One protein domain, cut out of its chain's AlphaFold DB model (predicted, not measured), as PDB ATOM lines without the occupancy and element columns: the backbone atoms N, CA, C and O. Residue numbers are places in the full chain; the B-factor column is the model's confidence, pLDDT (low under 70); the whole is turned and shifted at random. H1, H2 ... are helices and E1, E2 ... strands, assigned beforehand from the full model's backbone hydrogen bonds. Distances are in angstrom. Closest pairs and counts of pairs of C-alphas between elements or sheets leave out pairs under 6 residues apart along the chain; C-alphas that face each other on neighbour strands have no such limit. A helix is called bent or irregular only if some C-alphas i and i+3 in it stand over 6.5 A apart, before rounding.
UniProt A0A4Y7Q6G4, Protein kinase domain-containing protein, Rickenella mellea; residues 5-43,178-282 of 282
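This is residues 5 to 43 and 178 to 282 of the 282 residues of the protein "Protein kinase domain-containing protein" of Rickenella mellea (UniProt A0A4Y7Q6G4). Two long helices, H3 and the arm H4a of bent H4, lie side by side in opposite ways as the core, with the small hairpin of E1 and E2 packed on H3 at one side of the pair and the short helices H1 and H2 at the other. H4 runs nearly straight on past H3 as the arm H4b, and the chain then folds back to short H5. The printed part has 144 residues, with five named helices and two named strands in the order H1, H2, H3, E1, E2, H4, H5; the two-stranded sheet is antiparallel. The class is mostly helix, though named elements hold 66 residues, under half of those printed. The whole is compact by its radius of gyration of the C-alphas, 15.5 A, yet elongated in outline, spanning 54 by 31 by 27 A.

H1, residues 5 to 11, begins at C-alpha 5 at (17.695, 19.121, 37.829). H2 is residues 22 to 27. H3, residues 188 to 203, begins at C-alpha 188 at (18.647, 32.880, 43.592) and is 22.7 A long. E1 is residues 216 to 218 and E2 residues 224 to 226. H4, residues 242 to 268, was assigned as one helix by its hydrogen bonds but is bent: C-alphas 258 and 261 are 6.6 A apart. Its arms are H4a, residues 242 to 258, 22.7 A long, and H4b, residues 261 to 268, 10.8 A long, at a shallow tilt of 19 degrees. H5, residues 276 to 279, ends at C-alpha 279 at (5.457, 43.537, 51.835).

H4a touches H3 at a shallow tilt of 12 degrees, opposite ways; their closest C-alphas, of His 202 and Phe 245, are 6.0 A apart. H4a touches H2 with residues 254 to 258 alone; the closest C-alphas, of Leu 25 and Ile 258, are 6.0 A apart. The closest C-alphas of H3 and E2, of Ile 194 and Val 224, are 6.2 A apart. In the hairpin E1 and E2, N 217 and O 225 are 2.8 A apart, within hydrogen-bond range. H1 is close to H3 but not clearly touching, with C-alphas of Trp 5 and Lys 196 at 7.2 A. H5 is close to H4b but not clearly touching, with C-alphas of Asp 263 and Ser 278 at 6.7 A. Every O i to N i+4 pair is within range in H1, H2, H3, H4a and H4b; H5 is too short for one.

The two C-alphas farthest apart, of Asp 43 and Gly 270, are 54.1 A apart. Residues 44 to 177 are not printed, and C-alphas 43 and 178 are 33.3 A apart across the cut. The links H3 to E1 and E2 to H4 are long; between these, residues 206 to 207 pair antiparallel with residues 233 to 234. The mean pLDDT of the printed part is 86.3, and residues 5 to 20 and 276 to 282 are under 70.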
ATOM      1  N   TRP A   5      17.892  17.729  37.439       65.31
ATOM      2  CA  TRP A   5      17.695  19.121  37.829       65.31
ATOM      3  C   TRP A   5      18.913  20.008  37.535       65.31
ATOM      4  O   TRP A   5      18.772  21.039  36.886       65.31
ATOM      5  N   ASP A   6      20.117  19.602  37.952       67.31
ATOM      6  CA  ASP A   6      21.331  20.418  37.776       67.31
ATOM      7  C   ASP A   6      21.688  20.608  36.292       67.31
ATOM      8  O   ASP A   6      22.159  21.674  35.887       67.31
ATOM      9  N   ALA A   7      21.454  19.575  35.473       67.88
ATOM     10  CA  ALA A   7      21.633  19.647  34.025       67.88
ATOM     11  C   ALA A   7      20.622  20.613  33.389       67.88
ATOM     12  O   ALA A   7      21.008  21.506  32.638       67.88
ATOM     13  N   TRP A   8      19.346  20.484  33.759       68.69
ATOM     14  CA  TRP A   8      18.283  21.343  33.257       68.69
ATOM     15  C   TRP A   8      18.488  22.816  33.642       68.69
ATOM     16  O   TRP A   8      18.388  23.691  32.780       68.69
ATOM     17  N   TRP A   9      18.851  23.087  34.901       66.69
ATOM     18  CA  TRP A   9      19.115  24.437  35.407       66.69
ATOM     19  C   TRP A   9      20.261  25.120  34.656       66.69
ATOM     20  O   TRP A   9      20.191  26.303  34.330       66.69
ATOM     21  N   SER A  10      21.311  24.357  34.339       65.94
ATOM     22  CA  SER A  10      22.484  24.859  33.619       65.94
ATOM     23  C   SER A  10      22.181  25.207  32.155       65.94
ATOM     24  O   SER A  10      22.766  26.148  31.624       65.94
ATOM     25  N   GLU A  11      21.276  24.469  31.503       66.75
ATOM     26  CA  GLU A  11      20.895  24.682  30.096       66.75
ATOM     27  C   GLU A  11      19.905  25.838  29.898       66.75
ATOM     28  O   GLU A  11      19.896  26.458  28.835       66.75
ATOM     29  N   HIS A  12      19.078  26.148  30.902       65.12
ATOM     30  CA  HIS A  12      18.001  27.136  30.773       65.12
ATOM     31  C   HIS A  12      18.384  28.554  31.203       65.12
ATOM     32  O   HIS A  12      17.534  29.430  31.115       65.12
ATOM     33  N   HIS A  13      19.644  28.784  31.604       60.78
ATOM     34  CA  HIS A  13      20.197  30.093  31.980       60.78
ATOM     35  C   HIS A  13      19.246  30.896  32.889       60.78
ATOM     36  O   HIS A  13      18.494  31.733  32.386       60.78
ATOM     37  N   PRO A  14      19.259  30.660  34.216       62.69
ATOM     38  CA  PRO A  14      18.354  31.353  35.127       62.69
ATOM     39  C   PRO A  14      18.457  32.878  34.970       62.69
ATOM     40  O   PRO A  14      19.518  33.379  34.574       62.69
ATOM     41  N   PRO A  15      17.375  33.619  35.271       65.31
ATOM     42  CA  PRO A  15      17.370  35.070  35.187       65.31
ATOM     43  C   PRO A  15      18.562  35.640  35.946       65.31
ATOM     44  O   PRO A  15      18.815  35.269  37.091       65.31
ATOM     45  N   GLN A  16      19.309  36.520  35.284       66.25
ATOM     46  CA  GLN A  16      20.433  37.207  35.904       66.25
ATOM     47  C   GLN A  16      19.897  38.389  36.704       66.25
ATOM     48  O   GLN A  16      19.213  39.253  36.151       66.25
ATOM     49  N   PHE A  17      20.222  38.437  37.994       64.81
ATOM     50  CA  PHE A  17      19.935  39.591  38.835       64.81
ATOM     51  C   PHE A  17      21.205  40.440  39.034       64.81
ATOM     52  O   PHE A  17      22.319  39.910  39.017       64.81
ATOM     53  N   PRO A  18      21.065  41.763  39.236       62.12
ATOM     54  CA  PRO A  18      19.814  42.522  39.214       62.12
ATOM     55  C   PRO A  18      19.294  42.739  37.781       62.12
ATOM     56  O   PRO A  18      20.071  42.956  36.855       62.12
ATOM     57  N   THR A  19      17.971  42.736  37.616       69.50
ATOM     58  CA  THR A  19      17.291  43.211  36.401       69.50
ATOM     59  C   THR A  19      16.213  44.212  36.799       69.50
ATOM     60  O   THR A  19      15.544  44.047  37.820       69.50
ATOM     61  N   ASP A  20      16.057  45.261  35.995       69.19
ATOM     62  CA  ASP A  20      15.019  46.279  36.172       69.19
ATOM     63  C   ASP A  20      13.835  46.060  35.201       69.19
ATOM     64  O   ASP A  20      12.980  46.935  35.046       69.19
ATOM     65  N   SER A  21      13.760  44.895  34.538       78.44
ATOM     66  CA  SER A  21      12.747  44.590  33.523       78.44
ATOM     67  C   SER A  21      11.929  43.343  33.862       78.44
ATOM     68  O   SER A  21      12.384  42.206  33.747       78.44
ATOM     69  N   TYR A  22      10.652  43.557  34.178       75.62
ATOM     70  CA  TYR A  22       9.664  42.483  34.312       75.62
ATOM     71  C   TYR A  22       9.534  41.604  33.065       75.62
ATOM     72  O   TYR A  22       9.293  40.403  33.175       75.62
ATOM     73  N   LEU A  23       9.660  42.207  31.879       74.75
ATOM     74  CA  LEU A  23       9.495  41.498  30.612       74.75
ATOM     75  C   LEU A  23      10.633  40.501  30.386       74.75
ATOM     76  O   LEU A  23      10.368  39.371  29.995       74.75
ATOM     77  N   GLU A  24      11.871  40.884  30.710       77.25
ATOM     78  CA  GLU A  24      13.032  39.986  30.615       77.25
ATOM     79  C   GLU A  24      12.887  38.783  31.558       77.25
ATOM     80  O   GLU A  24      13.178  37.646  31.184       77.25
ATOM     81  N   LEU A  25      12.368  39.013  32.768       78.50
ATOM     82  CA  LEU A  25      12.104  37.950  33.738       78.50
ATOM     83  C   LEU A  25      11.012  36.979  33.269       78.50
ATOM     84  O   LEU A  25      11.178  35.765  33.406       78.50
ATOM     85  N   GLU A  26       9.915  37.477  32.693       78.31
ATOM     86  CA  GLU A  26       8.869  36.618  32.112       78.31
ATOM     87  C   GLU A  26       9.395  35.816  30.911       78.31
ATOM     88  O   GLU A  26       9.072  34.635  30.779       78.31
ATOM     89  N   GLU A  27      10.243  36.410  30.065       79.25
ATOM     90  CA  GLU A  27      10.877  35.713  28.937       79.25
ATOM     91  C   GLU A  27      11.852  34.610  29.384       79.25
ATOM     92  O   GLU A  27      11.981  33.595  28.695       79.25
ATOM     93  N   SER A  28      12.483  34.769  30.553       75.44
ATOM     94  CA  SER A  28      13.370  33.765  31.162       75.44
ATOM     95  C   SER A  28      12.635  32.601  31.841       75.44
ATOM     96  O   SER A  28      13.264  31.626  32.253       75.44
ATOM     97  N   MET A  29      11.306  32.685  31.991       79.88
ATOM     98  CA  MET A  29      10.549  31.668  32.709       79.88
ATOM     99  C   MET A  29      10.648  30.312  31.996       79.88
ATOM    100  O   MET A  29      10.399  30.211  30.787       79.88
ATOM    101  N   PRO A  30      10.905  29.230  32.743       74.56
ATOM    102  CA  PRO A  30      10.953  27.914  32.151       74.56
ATOM    103  C   PRO A  30       9.605  27.505  31.558       74.56
ATOM    104  O   PRO A  30       8.546  27.611  32.187       74.56
ATOM    105  N   LYS A  31       9.645  27.016  30.315       72.75
ATOM    106  CA  LYS A  31       8.440  26.572  29.608       72.75
ATOM    107  C   LYS A  31       7.905  25.276  30.187       72.75
ATOM    108  O   LYS A  31       6.694  25.144  30.308       72.75
ATOM    109  N   ASP A  32       8.772  24.369  30.599       75.81
ATOM    110  CA  ASP A  32       8.372  23.086  31.157       75.81
ATOM    111  C   ASP A  32       8.977  22.897  32.542       75.81
ATOM    112  O   ASP A  32      10.065  23.385  32.837       75.81
ATOM    113  N   GLU A  33       8.242  22.202  33.398       81.81
ATOM    114  CA  GLU A  33       8.774  21.699  34.655       81.81
ATOM    115  C   GLU A  33       9.648  20.471  34.352       81.81
ATOM    116  O   GLU A  33       9.192  19.597  33.603       81.81
ATOM    117  N   PRO A  34      10.859  20.349  34.924       81.31
ATOM    118  CA  PRO A  34      11.734  19.188  34.729       81.31
ATOM    119  C   PRO A  34      11.266  17.971  35.549       81.31
ATOM    120  O   PRO A  34      12.033  17.350  36.279       81.31
ATOM    121  N   LEU A  35       9.981  17.645  35.430       82.75
ATOM    122  CA  LEU A  35       9.304  16.575  36.143       82.75
ATOM    123  C   LEU A  35       9.695  15.212  35.563       82.75
ATOM    124  O   LEU A  35       9.388  14.908  34.405       82.75
ATOM    125  N   VAL A  36      10.291  14.343  36.384       83.75
ATOM    126  CA  VAL A  36      10.481  12.931  36.031       83.75
ATOM    127  C   VAL A  36       9.202  12.165  36.364       83.75
ATOM    128  O   VAL A  36       9.061  11.563  37.424       83.75
ATOM    129  N   TYR A  37       8.235  12.203  35.448       81.56
ATOM    130  CA  TYR A  37       6.946  11.549  35.666       81.56
ATOM    131  C   TYR A  37       7.058  10.024  35.536       81.56
ATOM    132  O   TYR A  37       7.204   9.480  34.438       81.56
ATOM    133  N   VAL A  38       6.936   9.330  36.663       85.44
ATOM    134  CA  VAL A  38       6.729   7.877  36.734       85.44
ATOM    135  C   VAL A  38       5.230   7.629  36.931       85.44
ATOM    136  O   VAL A  38       4.585   8.455  37.555       85.44
ATOM    137  N   PRO A  39       4.607   6.563  36.397       88.69
ATOM    138  CA  PRO A  39       3.207   6.277  36.707       88.69
ATOM    139  C   PRO A  39       2.976   6.097  38.219       88.69
ATOM    140  O   PRO A  39       3.806   5.458  38.874       88.69
ATOM    141  N   PRO A  40       1.848   6.590  38.764       91.06
ATOM    142  CA  PRO A  40       1.569   6.479  40.186       91.06
ATOM    143  C   PRO A  40       1.401   5.018  40.601       91.06
ATOM    144  O   PRO A  40       0.800   4.208  39.889       91.06
ATOM    145  N   THR A  41       1.912   4.692  41.785       89.31
ATOM    146  CA  THR A  41       1.667   3.401  42.433       89.31
ATOM    147  C   THR A  41       0.197   3.338  42.864       89.31
ATOM    148  O   THR A  41      -0.225   4.193  43.646       89.31
ATOM    149  N   PRO A  42      -0.597   2.365  42.381       84.38
ATOM    150  CA  PRO A  42      -1.948   2.168  42.889       84.38
ATOM    151  C   PRO A  42      -1.901   1.679  44.345       84.38
ATOM    152  O   PRO A  42      -0.959   0.996  44.740       84.38
ATOM    153  N   ASP A  43      -2.934   2.010  45.123       87.81
ATOM    154  CA  ASP A  43      -3.161   1.489  46.479       87.81
ATOM    155  C   ASP A  43      -2.036   1.784  47.492       87.81
ATOM    156  O   ASP A  43      -1.510   0.893  48.163       87.81
ATOM    157  N   MET A 178      14.478  25.840  61.987       95.38
ATOM    158  CA  MET A 178      13.979  26.290  60.682       95.38
ATOM    159  C   MET A 178      12.925  27.394  60.828       95.38
ATOM    160  O   MET A 178      12.174  27.434  61.803       95.38
ATOM    161  N   LYS A 179      12.861  28.305  59.854       94.94
ATOM    162  CA  LYS A 179      11.926  29.444  59.839       94.94
ATOM    163  C   LYS A 179      11.196  29.520  58.506       94.94
ATOM    164  O   LYS A 179      11.758  29.110  57.498       94.94
ATOM    165  N   CYS A 180       9.979  30.062  58.484       94.88
ATOM    166  CA  CYS A 180       9.294  30.344  57.221       94.88
ATOM    167  C   CYS A 180      10.144  31.275  56.344       94.88
ATOM    168  O   CYS A 180      10.794  32.185  56.866       94.88
ATOM    169  N   LEU A 181      10.110  31.056  55.031       94.19
ATOM    170  CA  LEU A 181      10.794  31.878  54.044       94.19
ATOM    171  C   LEU A 181      10.345  33.332  54.187       94.19
ATOM    172  O   LEU A 181       9.158  33.643  54.071       94.19
ATOM    173  N   LYS A 182      11.316  34.221  54.376       90.75
ATOM    174  CA  LYS A 182      11.114  35.666  54.322       90.75
ATOM    175  C   LYS A 182      11.739  36.248  53.074       90.75
ATOM    176  O   LYS A 182      12.698  35.698  52.530       90.75
ATOM    177  N   LEU A 183      11.230  37.405  52.665       90.44
ATOM    178  CA  LEU A 183      11.723  38.127  51.499       90.44
ATOM    179  C   LEU A 183      13.238  38.362  51.567       90.44
ATOM    180  O   LEU A 183      13.951  38.074  50.613       90.44
ATOM    181  N   LEU A 184      13.737  38.849  52.707       88.50
ATOM    182  CA  LEU A 184      15.146  39.229  52.858       88.50
ATOM    183  C   LEU A 184      16.106  38.032  52.846       88.50
ATOM    184  O   LEU A 184      17.254  38.177  52.415       88.50
ATOM    185  N   ASP A 185      15.629  36.848  53.233       89.44
ATOM    186  CA  ASP A 185      16.416  35.611  53.232       89.44
ATOM    187  C   ASP A 185      16.511  34.988  51.827       89.44
ATOM    188  O   ASP A 185      17.396  34.170  51.562       89.44
ATOM    189  N   LEU A 186      15.634  35.390  50.898       92.25
ATOM    190  CA  LEU A 186      15.577  34.825  49.554       92.25
ATOM    191  C   LEU A 186      16.828  35.168  48.738       92.25
ATOM    192  O   LEU A 186      17.215  36.326  48.599       92.25
ATOM    193  N   THR A 187      17.446  34.154  48.149       91.31
ATOM    194  CA  THR A 187      18.527  34.281  47.162       91.31
ATOM    195  C   THR A 187      18.158  33.473  45.925       91.31
ATOM    196  O   THR A 187      17.280  32.614  46.000       91.31
ATOM    197  N   GLU A 188      18.838  33.695  44.801       89.12
ATOM    198  CA  GLU A 188      18.647  32.880  43.592       89.12
ATOM    199  C   GLU A 188      18.839  31.384  43.872       89.12
ATOM    200  O   GLU A 188      18.000  30.566  43.498       89.12
ATOM    201  N   ASN A 189      19.903  31.030  44.602       90.12
ATOM    202  CA  ASN A 189      20.192  29.645  44.973       90.12
ATOM    203  C   ASN A 189      19.097  29.053  45.864       90.12
ATOM    204  O   ASN A 189      18.679  27.919  45.645       90.12
ATOM    205  N   LEU A 190      18.602  29.817  46.841       93.56
ATOM    206  CA  LEU A 190      17.504  29.358  47.689       93.56
ATOM    207  C   LEU A 190      16.207  29.198  46.883       93.56
ATOM    208  O   LEU A 190      15.514  28.201  47.045       93.56
ATOM    209  N   GLY A 191      15.903  30.132  45.978       93.38
ATOM    210  CA  GLY A 191      14.763  30.027  45.065       93.38
ATOM    211  C   GLY A 191      14.837  28.778  44.182       93.38
ATOM    212  O   GLY A 191      13.837  28.088  44.004       93.38
ATOM    213  N   ASN A 192      16.033  28.449  43.690       90.44
ATOM    214  CA  ASN A 192      16.289  27.233  42.925       90.44
ATOM    215  C   ASN A 192      16.046  25.967  43.767       90.44
ATOM    216  O   ASN A 192      15.320  25.068  43.345       90.44
ATOM    217  N   GLU A 193      16.582  25.915  44.990       94.00
ATOM    218  CA  GLU A 193      16.352  24.780  45.892       94.00
ATOM    219  C   GLU A 193      14.870  24.626  46.267       94.00
ATOM    220  O   GLU A 193      14.380  23.501  46.343       94.00
ATOM    221  N   ILE A 194      14.119  25.722  46.424       96.50
ATOM    222  CA  ILE A 194      12.666  25.677  46.652       96.50
ATOM    223  C   ILE A 194      11.937  25.023  45.475       96.50
ATOM    224  O   ILE A 194      11.120  24.123  45.678       96.50
ATOM    225  N   LEU A 195      12.240  25.436  44.243       94.81
ATOM    226  CA  LEU A 195      11.623  24.853  43.049       94.81
ATOM    227  C   LEU A 195      11.954  23.370  42.902       94.81
ATOM    228  O   LEU A 195      11.081  22.578  42.557       94.81
ATOM    229  N   LYS A 196      13.188  22.982  43.226       93.62
ATOM    230  CA  LYS A 196      13.611  21.582  43.244       93.62
ATOM    231  C   LYS A 196      12.776  20.747  44.217       93.62
ATOM    232  O   LYS A 196      12.363  19.645  43.861       93.62
ATOM    233  N   GLN A 197      12.494  21.261  45.420       96.44
ATOM    234  CA  GLN A 197      11.608  20.572  46.367       96.44
ATOM    235  C   GLN A 197      10.163  20.493  45.855       96.44
ATOM    236  O   GLN A 197       9.523  19.456  46.022       96.44
ATOM    237  N   ALA A 198       9.662  21.535  45.185       96.81
ATOM    238  CA  ALA A 198       8.335  21.507  44.567       96.81
ATOM    239  C   ALA A 198       8.231  20.419  43.481       96.81
ATOM    240  O   ALA A 198       7.289  19.631  43.496       96.81
ATOM    241  N   VAL A 199       9.245  20.284  42.614       95.62
ATOM    242  CA  VAL A 199       9.284  19.191  41.625       95.62
ATOM    243  C   VAL A 199       9.274  17.826  42.306       95.62
ATOM    244  O   VAL A 199       8.543  16.938  41.880       95.62
ATOM    245  N   ARG A 200      10.008  17.651  43.413       96.88
ATOM    246  CA  ARG A 200       9.993  16.388  44.174       96.88
ATOM    247  C   ARG A 200       8.604  16.038  44.711       96.88
ATOM    248  O   ARG A 200       8.250  14.861  44.738       96.88
ATOM    249  N   ILE A 201       7.821  17.034  45.129       98.06
ATOM    250  CA  ILE A 201       6.426  16.850  45.564       98.06
ATOM    251  C   ILE A 201       5.553  16.399  44.388       98.06
ATOM    252  O   ILE A 201       4.804  15.428  44.518       98.06
ATOM    253  N   HIS A 202       5.709  17.022  43.220       97.50
ATOM    254  CA  HIS A 202       4.984  16.637  42.009       97.50
ATOM    255  C   HIS A 202       5.380  15.238  41.494       97.50
ATOM    256  O   HIS A 202       4.517  14.477  41.052       97.50
ATOM    257  N   GLU A 203       6.657  14.847  41.603       95.94
ATOM    258  CA  GLU A 203       7.143  13.480  41.319       95.94
ATOM    259  C   GLU A 203       6.497  12.431  42.234       95.94
ATOM    260  O   GLU A 203       6.352  11.275  41.842       95.94
ATOM    261  N   ALA A 204       6.080  12.828  43.439       96.44
ATOM    262  CA  ALA A 204       5.337  11.989  44.373       96.44
ATOM    263  C   ALA A 204       3.816  12.006  44.128       96.44
ATOM    264  O   ALA A 204       3.066  11.488  44.952       96.44
ATOM    265  N   HIS A 205       3.359  12.575  43.007       97.25
ATOM    266  CA  HIS A 205       1.949  12.671  42.616       97.25
ATOM    267  C   HIS A 205       1.073  13.494  43.560       97.25
ATOM    268  O   HIS A 205      -0.117  13.206  43.716       97.25
ATOM    269  N   VAL A 206       1.656  14.528  44.163       98.19
ATOM    270  CA  VAL A 206       0.947  15.468  45.027       98.19
ATOM    271  C   VAL A 206       1.013  16.858  44.404       98.19
ATOM    272  O   VAL A 206       2.088  17.313  44.042       98.19
ATOM    273  N   LEU A 207      -0.133  17.522  44.275       98.38
ATOM    274  CA  LEU A 207      -0.255  18.963  44.048       98.38
ATOM    275  C   LEU A 207      -0.394  19.609  45.425       98.38
ATOM    276  O   LEU A 207      -1.258  19.182  46.194       98.38
ATOM    277  N   HIS A 208       0.410  20.610  45.760       98.50
ATOM    278  CA  HIS A 208       0.308  21.241  47.075       98.50
ATOM    279  C   HIS A 208      -0.872  22.226  47.152       98.50
ATOM    280  O   HIS A 208      -1.559  22.261  48.173       98.50
ATOM    281  N   ASP A 209      -1.113  23.004  46.095       96.94
ATOM    282  CA  ASP A 209      -2.218  23.969  45.930       96.94
ATOM    283  C   ASP A 209      -2.203  25.161  46.918       96.94
ATOM    284  O   ASP A 209      -3.183  25.885  47.066       96.94
ATOM    285  N   ASP A 210      -1.079  25.380  47.613       95.88
ATOM    286  CA  ASP A 210      -0.866  26.521  48.527       95.88
ATOM    287  C   ASP A 210       0.636  26.780  48.794       95.88
ATOM    288  O   ASP A 210       1.056  26.997  49.934       95.88
ATOM    289  N   LEU A 211       1.493  26.705  47.761       94.50
ATOM    290  CA  LEU A 211       2.942  26.960  47.887       94.50
ATOM    291  C   LEU A 211       3.261  28.451  48.058       94.50
ATOM    292  O   LEU A 211       3.784  29.132  47.171       94.50
ATOM    293  N   GLU A 212       2.950  28.957  49.244       92.88
ATOM    294  CA  GLU A 212       3.245  30.313  49.692       92.88
ATOM    295  C   GLU A 212       4.454  30.337  50.647       92.88
ATOM    296  O   GLU A 212       4.729  29.336  51.310       92.88
ATOM    297  N   PRO A 213       5.166  31.474  50.804       93.81
ATOM    298  CA  PRO A 213       6.365  31.560  51.650       93.81
ATOM    299  C   PRO A 213       6.174  31.068  53.094       93.81
ATOM    300  O   PRO A 213       7.078  30.474  53.679       93.81
ATOM    301  N   ARG A 214       4.968  31.233  53.656       93.31
ATOM    302  CA  ARG A 214       4.603  30.724  54.991       93.31
ATOM    303  C   ARG A 214       4.676  29.192  55.118       93.31
ATOM    304  O   ARG A 214       4.846  28.697  56.227       93.31
ATOM    305  N   ASN A 215       4.570  28.477  53.999       96.81
ATOM    306  CA  ASN A 215       4.572  27.017  53.902       96.81
ATOM    307  C   ASN A 215       5.938  26.460  53.449       96.81
ATOM    308  O   ASN A 215       6.087  25.262  53.215       96.81
ATOM    309  N   ILE A 216       6.958  27.319  53.347       97.69
ATOM    310  CA  ILE A 216       8.327  26.952  52.983       97.69
ATOM    311  C   ILE A 216       9.221  27.255  54.181       97.69
ATOM    312  O   ILE A 216       9.418  28.415  54.532       97.69
ATOM    313  N   LEU A 217       9.771  26.225  54.814       97.62
ATOM    314  CA  LEU A 217      10.738  26.366  55.894       97.62
ATOM    315  C   LEU A 217      12.166  26.353  55.350       97.62
ATOM    316  O   LEU A 217      12.519  25.514  54.523       97.62
ATOM    317  N   VAL A 218      12.997  27.249  55.871       97.25
ATOM    318  CA  VAL A 218      14.401  27.423  55.503       97.25
ATOM    319  C   VAL A 218      15.277  27.275  56.746       97.25
ATOM    320  O   VAL A 218      15.020  27.887  57.788       97.25
ATOM    321  N   GLY A 219      16.296  26.424  56.645       95.19
ATOM    322  CA  GLY A 219      17.348  26.248  57.642       95.19
ATOM    323  C   GLY A 219      18.527  27.191  57.400       95.19
ATOM    324  O   GLY A 219      18.739  27.680  56.292       95.19
ATOM    325  N   ALA A 220      19.340  27.427  58.432       91.94
ATOM    326  CA  ALA A 220      20.538  28.271  58.324       91.94
ATOM    327  C   ALA A 220      21.593  27.727  57.337       91.94
ATOM    328  O   ALA A 220      22.463  28.466  56.886       91.94
ATOM    329  N   ASP A 221      21.519  26.438  57.009       89.56
ATOM    330  CA  ASP A 221      22.347  25.732  56.032       89.56
ATOM    331  C   ASP A 221      21.785  25.788  54.597       89.56
ATOM    332  O   ASP A 221      22.351  25.176  53.693       89.56
ATOM    333  N   GLY A 222      20.679  26.507  54.376       90.12
ATOM    334  CA  GLY A 222      19.987  26.574  53.088       90.12
ATOM    335  C   GLY A 222      19.061  25.387  52.818       90.12
ATOM    336  O   GLY A 222      18.492  25.304  51.730       90.12
ATOM    337  N   ARG A 223      18.873  24.474  53.785       94.50
ATOM    338  CA  ARG A 223      17.907  23.378  53.657       94.50
ATOM    339  C   ARG A 223      16.494  23.933  53.516       94.50
ATOM    340  O   ARG A 223      16.071  24.761  54.321       94.50
ATOM    341  N   VAL A 224      15.754  23.410  52.543       97.88
ATOM    342  CA  VAL A 224      14.349  23.749  52.296       97.88
ATOM    343  C   VAL A 224      13.462  22.570  52.666       97.88
ATOM    344  O   VAL A 224      13.728  21.446  52.248       97.88
ATOM    345  N   VAL A 225      12.405  22.835  53.433       98.44
ATOM    346  CA  VAL A 225      11.375  21.858  53.802       98.44
ATOM    347  C   VAL A 225      10.004  22.470  53.536       98.44
ATOM    348  O   VAL A 225       9.728  23.576  53.993       98.44
ATOM    349  N   ILE A 226       9.140  21.760  52.817       98.62
ATOM    350  CA  ILE A 226       7.780  22.220  52.501       98.62
ATOM    351  C   ILE A 226       6.786  21.619  53.502       98.62
ATOM    352  O   ILE A 226       6.896  20.448  53.871       98.62
ATOM    353  N   ILE A 227       5.838  22.434  53.973       98.25
ATOM    354  CA  ILE A 227       4.872  22.092  55.028       98.25
ATOM    355  C   ILE A 227       3.442  22.514  54.658       98.25
ATOM    356  O   ILE A 227       3.249  23.313  53.760       98.25
ATOM    357  N   ASP A 228       2.461  22.049  55.439       96.56
ATOM    358  CA  ASP A 228       1.033  22.411  55.342       96.56
ATOM    359  C   ASP A 228       0.341  21.945  54.044       96.56
ATOM    360  O   ASP A 228      -0.050  22.730  53.187       96.56
ATOM    361  N   PHE A 229       0.101  20.633  53.946       97.94
ATOM    362  CA  PHE A 229      -0.567  20.006  52.795       97.94
ATOM    363  C   PHE A 229      -2.096  19.927  52.953       97.94
ATOM    364  O   PHE A 229      -2.745  19.063  52.362       97.94
ATOM    365  N   GLY A 230      -2.693  20.817  53.751       95.44
ATOM    366  CA  GLY A 230      -4.135  20.817  54.016       95.44
ATOM    367  C   GLY A 230      -5.005  21.104  52.783       95.44
ATOM    368  O   GLY A 230      -6.126  20.606  52.694       95.44
ATOM    369  N   SER A 231      -4.474  21.857  51.816       95.75
ATOM    370  CA  SER A 231      -5.137  22.146  50.533       95.75
ATOM    371  C   SER A 231      -4.841  21.113  49.449       95.75
ATOM    372  O   SER A 231      -5.538  21.090  48.438       95.75
ATOM    373  N   SER A 232      -3.855  20.242  49.676       98.00
ATOM    374  CA  SER A 232      -3.260  19.403  48.637       98.00
ATOM    375  C   SER A 232      -4.240  18.438  47.973       98.00
ATOM    376  O   SER A 232      -5.255  18.029  48.543       98.00
ATOM    377  N   ALA A 233      -3.882  18.019  46.765       97.81
ATOM    378  CA  ALA A 233      -4.527  16.930  46.054       97.81
ATOM    379  C   ALA A 233      -3.482  15.869  45.722       97.81
ATOM    380  O   ALA A 233      -2.373  16.180  45.296       97.81
ATOM    381  N   SER A 234      -3.826  14.601  45.910       97.19
ATOM    382  CA  SER A 234      -2.945  13.472  45.601       97.19
ATOM    383  C   SER A 234      -3.629  12.542  44.613       97.19
ATOM    384  O   SER A 234      -4.848  12.386  44.678       97.19
ATOM    385  N   TYR A 235      -2.870  11.877  43.738       93.94
ATOM    386  CA  TYR A 235      -3.431  10.812  42.900       93.94
ATOM    387  C   TYR A 235      -4.240   9.817  43.769       93.94
ATOM    388  O   TYR A 235      -3.756   9.428  44.836       93.94
ATOM    389  N   PRO A 236      -5.455   9.396  43.351       93.81
ATOM    390  CA  PRO A 236      -6.051   9.537  42.017       93.81
ATOM    391  C   PRO A 236      -6.916  10.786  41.785       93.81
ATOM    392  O   PRO A 236      -7.728  10.785  40.859       93.81
ATOM    393  N   ASP A 237      -6.774  11.841  42.590       95.25
ATOM    394  CA  ASP A 237      -7.509  13.090  42.374       95.25
ATOM    395  C   ASP A 237      -7.274  13.649  40.948       95.25
ATOM    396  O   ASP A 237      -6.126  13.699  40.487       95.25
ATOM    397  N   PRO A 238      -8.330  14.071  40.220       94.94
ATOM    398  CA  PRO A 238      -8.216  14.559  38.845       94.94
ATOM    399  C   PRO A 238      -7.322  15.795  38.675       94.94
ATOM    400  O   PRO A 238      -6.829  16.022  37.564       94.94
ATOM    401  N   ILE A 239      -7.098  16.592  39.726       95.94
ATOM    402  CA  ILE A 239      -6.201  17.753  39.649       95.94
ATOM    403  C   ILE A 239      -4.753  17.415  40.015       95.94
ATOM    404  O   ILE A 239      -3.858  18.186  39.684       95.94
ATOM    405  N   ALA A 240      -4.474  16.242  40.593       95.50
ATOM    406  CA  ALA A 240      -3.113  15.773  40.863       95.50
ATOM    407  C   ALA A 240      -2.452  15.208  39.588       95.50
ATOM    408  O   ALA A 240      -2.117  14.025  39.488       95.50
ATOM    409  N   THR A 241      -2.312  16.058  38.566       93.56
ATOM    410  CA  THR A 241      -1.828  15.682  37.232       93.56
ATOM    411  C   THR A 241      -0.808  16.685  36.674       93.56
ATOM    412  O   THR A 241      -0.800  17.855  37.065       93.56
ATOM    413  N   PRO A 242       0.030  16.281  35.693       93.56
ATOM    414  CA  PRO A 242       1.093  17.135  35.154       93.56
ATOM    415  C   PRO A 242       0.679  18.542  34.679       93.56
ATOM    416  O   PRO A 242       1.484  19.460  34.822       93.56
ATOM    417  N   PRO A 243      -0.518  18.782  34.100       93.25
ATOM    418  CA  PRO A 243      -0.945  20.141  33.769       93.25
ATOM    419  C   PRO A 243      -1.034  21.077  34.980       93.25
ATOM    420  O   PRO A 243      -0.621  22.230  34.867       93.25
ATOM    421  N   PHE A 244      -1.538  20.588  36.116       95.56
ATOM    422  CA  PHE A 244      -1.667  21.377  37.342       95.56
ATOM    423  C   PHE A 244      -0.329  21.511  38.070       95.56
ATOM    424  O   PHE A 244      -0.004  22.612  38.497       95.56
ATOM    425  N   PHE A 245       0.499  20.460  38.088       95.38
ATOM    426  CA  PHE A 245       1.880  20.533  38.592       95.38
ATOM    427  C   PHE A 245       2.684  21.627  37.876       95.38
ATOM    428  O   PHE A 245       3.239  22.524  38.508       95.38
ATOM    429  N   ARG A 246       2.615  21.672  36.536       92.69
ATOM    430  CA  ARG A 246       3.244  22.747  35.748       92.69
ATOM    431  C   ARG A 246       2.681  24.132  36.065       92.69
ATOM    432  O   ARG A 246       3.410  25.119  35.971       92.69
ATOM    433  N   ALA A 247       1.388  24.232  36.370       94.06
ATOM    434  CA  ALA A 247       0.762  25.501  36.728       94.06
ATOM    435  C   ALA A 247       1.245  25.995  38.101       94.06
ATOM    436  O   ALA A 247       1.657  27.151  38.203       94.06
ATOM    437  N   GLU A 248       1.269  25.117  39.109       96.06
ATOM    438  CA  GLU A 248       1.826  25.390  40.439       96.06
ATOM    439  C   GLU A 248       3.313  25.767  40.345       96.06
ATOM    440  O   GLU A 248       3.709  26.824  40.836       96.06
ATOM    441  N   TYR A 249       4.111  24.996  39.599       94.19
ATOM    442  CA  TYR A 249       5.532  25.266  39.367       94.19
ATOM    443  C   TYR A 249       5.777  26.658  38.765       94.19
ATOM    444  O   TYR A 249       6.581  27.437  39.278       94.19
ATOM    445  N   ARG A 250       5.056  27.018  37.694       91.81
ATOM    446  CA  ARG A 250       5.171  28.351  37.077       91.81
ATOM    447  C   ARG A 250       4.687  29.457  38.013       91.81
ATOM    448  O   ARG A 250       5.262  30.544  38.019       91.81
ATOM    449  N   GLY A 251       3.634  29.208  38.791       92.12
ATOM    450  CA  GLY A 251       3.146  30.142  39.806       92.12
ATOM    451  C   GLY A 251       4.210  30.437  40.862       92.12
ATOM    452  O   GLY A 251       4.492  31.603  41.150       92.12
ATOM    453  N   LEU A 252       4.858  29.387  41.367       93.94
ATOM    454  CA  LEU A 252       5.953  29.478  42.326       93.94
ATOM    455  C   LEU A 252       7.182  30.175  41.725       93.94
ATOM    456  O   LEU A 252       7.728  31.080  42.354       93.94
ATOM    457  N   TRP A 253       7.563  29.848  40.483       92.44
ATOM    458  CA  TRP A 253       8.634  30.540  39.756       92.44
ATOM    459  C   TRP A 253       8.400  32.049  39.704       92.44
ATOM    460  O   TRP A 253       9.251  32.832  40.124       92.44
ATOM    461  N   ARG A 254       7.214  32.465  39.235       89.25
ATOM    462  CA  ARG A 254       6.845  33.883  39.156       89.25
ATOM    463  C   ARG A 254       6.927  34.562  40.514       89.25
ATOM    464  O   ARG A 254       7.409  35.685  40.618       89.25
ATOM    465  N   LYS A 255       6.463  33.885  41.559       91.25
ATOM    466  CA  LYS A 255       6.495  34.422  42.916       91.25
ATOM    467  C   LYS A 255       7.929  34.679  43.380       91.25
ATOM    468  O   LYS A 255       8.229  35.792  43.796       91.25
ATOM    469  N   LEU A 256       8.813  33.692  43.249       91.44
ATOM    470  CA  LEU A 256      10.192  33.780  43.734       91.44
ATOM    471  C   LEU A 256      11.050  34.726  42.881       91.44
ATOM    472  O   LEU A 256      11.693  35.625  43.417       91.44
ATOM    473  N   PHE A 257      11.043  34.543  41.560       88.94
ATOM    474  CA  PHE A 257      12.003  35.174  40.649       88.94
ATOM    475  C   PHE A 257      11.491  36.448  39.988       88.94
ATOM    476  O   PHE A 257      12.291  37.299  39.621       88.94
ATOM    477  N   ILE A 258      10.174  36.605  39.845       87.12
ATOM    478  CA  ILE A 258       9.595  37.776  39.169       87.12
ATOM    479  C   ILE A 258       9.085  38.809  40.174       87.12
ATOM    480  O   ILE A 258       9.085  39.998  39.878       87.12
ATOM    481  N   ARG A 259       8.678  38.386  41.375       87.94
ATOM    482  CA  ARG A 259       8.151  39.295  42.403       87.94
ATOM    483  C   ARG A 259       9.132  39.476  43.552       87.94
ATOM    484  O   ARG A 259       9.680  40.557  43.722       87.94
ATOM    485  N   MET A 260       9.411  38.407  44.296       90.88
ATOM    486  CA  MET A 260      10.156  38.504  45.551       90.88
ATOM    487  C   MET A 260      11.622  38.923  45.356       90.88
ATOM    488  O   MET A 260      12.073  39.850  46.020       90.88
ATOM    489  N   LEU A 261      12.381  38.286  44.455       90.31
ATOM    490  CA  LEU A 261      13.792  38.642  44.242       90.31
ATOM    491  C   LEU A 261      13.984  40.095  43.756       90.31
ATOM    492  O   LEU A 261      14.762  40.814  44.384       90.31
ATOM    493  N   PRO A 262      13.266  40.581  42.725       88.44
ATOM    494  CA  PRO A 262      13.341  41.988  42.337       88.44
ATOM    495  C   PRO A 262      12.939  42.944  43.461       88.44
ATOM    496  O   PRO A 262      13.646  43.918  43.711       88.44
ATOM    497  N   ASP A 263      11.853  42.655  44.183       89.12
ATOM    498  CA  ASP A 263      11.388  43.516  45.274       89.12
ATOM    499  C   ASP A 263      12.386  43.576  46.429       89.12
ATOM    500  O   ASP A 263      12.613  44.650  46.985       89.12
ATOM    501  N   LYS A 264      13.049  42.459  46.746       89.75
ATOM    502  CA  LYS A 264      14.172  42.449  47.686       89.75
ATOM    503  C   LYS A 264      15.263  43.429  47.242       89.75
ATOM    504  O   LYS A 264      15.675  44.268  48.040       89.75
ATOM    505  N   GLU A 265      15.713  43.356  45.990       88.75
ATOM    506  CA  GLU A 265      16.777  44.233  45.476       88.75
ATOM    507  C   GLU A 265      16.365  45.712  45.451       88.75
ATOM    508  O   GLU A 265      17.183  46.594  45.716       88.75
ATOM    509  N   ARG A 266      15.094  46.002  45.163       89.25
ATOM    510  CA  ARG A 266      14.532  47.362  45.217       89.25
ATOM    511  C   ARG A 266      14.526  47.904  46.644       89.25
ATOM    512  O   ARG A 266      15.046  48.991  46.885       89.25
ATOM    513  N   ILE A 267      14.044  47.116  47.603       89.56
ATOM    514  CA  ILE A 267      14.008  47.499  49.022       89.56
ATOM    515  C   ILE A 267      15.422  47.730  49.568       89.56
ATOM    516  O   ILE A 267      15.651  48.710  50.277       89.56
ATOM    517  N   LEU A 268      16.398  46.891  49.199       89.38
ATOM    518  CA  LEU A 268      17.802  47.083  49.586       89.38
ATOM    519  C   LEU A 268      18.411  48.376  49.011       89.38
ATOM    520  O   LEU A 268      19.305  48.955  49.628       89.38
ATOM    521  N   ARG A 269      17.901  48.862  47.870       91.50
ATOM    522  CA  ARG A 269      18.239  50.168  47.277       91.50
ATOM    523  C   ARG A 269      17.449  51.344  47.871       91.50
ATOM    524  O   ARG A 269      17.719  52.491  47.516       91.50
ATOM    525  N   GLY A 270      16.506  51.090  48.780       90.81
ATOM    526  CA  GLY A 270      15.603  52.105  49.331       90.81
ATOM    527  C   GLY A 270      14.480  52.515  48.374       90.81
ATOM    528  O   GLY A 270      13.920  53.600  48.516       90.81
ATOM    529  N   GLU A 271      14.173  51.677  47.385       90.12
ATOM    530  CA  GLU A 271      13.073  51.863  46.443       90.12
ATOM    531  C   GLU A 271      11.812  51.118  46.915       90.12
ATOM    532  O   GLU A 271      11.891  50.103  47.607       90.12
ATOM    533  N   GLU A 272      10.638  51.590  46.490       87.31
ATOM    534  CA  GLU A 272       9.373  50.879  46.719       87.31
ATOM    535  C   GLU A 272       9.344  49.547  45.942       87.31
ATOM    536  O   GLU A 272       9.759  49.524  44.768       87.31
ATOM    537  N   PRO A 273       8.835  48.454  46.546       87.19
ATOM    538  CA  PRO A 273       8.606  47.202  45.839       87.19
ATOM    539  C   PRO A 273       7.531  47.388  44.767       87.19
ATOM    540  O   PRO A 273       6.665  48.260  44.850       87.19
ATOM    541  N   TRP A 274       7.589  46.558  43.740       81.75
ATOM    542  CA  TRP A 274       6.609  46.553  42.673       81.75
ATOM    543  C   TRP A 274       5.308  45.827  43.064       81.75
ATOM    544  O   TRP A 274       4.242  46.243  42.606       81.75
ATOM    545  N   ASP A 275       5.361  44.778  43.900       76.19
ATOM    546  CA  ASP A 275       4.179  44.026  44.357       76.19
ATOM    547  C   ASP A 275       4.030  44.056  45.896       76.19
ATOM    548  O   ASP A 275       4.959  43.800  46.663       76.19
ATOM    549  N   ILE A 276       2.812  44.325  46.373       60.84
ATOM    550  CA  ILE A 276       2.461  44.398  47.804       60.84
ATOM    551  C   ILE A 276       2.523  43.013  48.474       60.84
ATOM    552  O   ILE A 276       2.678  42.918  49.696       60.84
ATOM    553  N   ILE A 277       2.435  41.923  47.702       59.12
ATOM    554  CA  ILE A 277       2.613  40.558  48.228       59.12
ATOM    555  C   ILE A 277       3.981  40.416  48.914       59.12
ATOM    556  O   ILE A 277       4.079  39.777  49.962       59.12
ATOM    557  N   SER A 278       5.009  41.087  48.391       52.28
ATOM    558  CA  SER A 278       6.356  41.099  48.965       52.28
ATOM    559  C   SER A 278       6.404  41.799  50.327       52.28
ATOM    560  O   SER A 278       7.165  41.385  51.195       52.28
ATOM    561  N   VAL A 279       5.537  42.790  50.565       47.75
ATOM    562  CA  VAL A 279       5.457  43.537  51.835       47.75
ATOM    563  C   VAL A 279       4.901  42.672  52.972       47.75
ATOM    564  O   VAL A 279       5.337  42.795  54.112       47.75
ATOM    565  N   HIS A 280       3.976  41.757  52.671       47.50
ATOM    566  CA  HIS A 280       3.442  40.807  53.658       47.50
ATOM    567  C   HIS A 280       4.409  39.644  53.950       47.50
ATOM    568  O   HIS A 280       4.191  38.896  54.902       47.50
ATOM    569  N   ALA A 281       5.463  39.494  53.138       51.59
ATOM    570  CA  ALA A 281       6.535  38.513  53.303       51.59
ATOM    571  C   ALA A 281       7.824  39.103  53.926       51.59
ATOM    572  O   ALA A 281       8.841  38.402  53.980       51.59
ATOM    573  N   LEU A 282       7.795  40.372  54.364       43.75
ATOM    574  CA  LEU A 282       8.881  41.048  55.094       43.75
ATOM    575  C   LEU A 282       9.080  40.491  56.517       43.75
ATOM    576  O   LEU A 282       8.085  40.223  57.225       43.75
TER     577      LEU A 282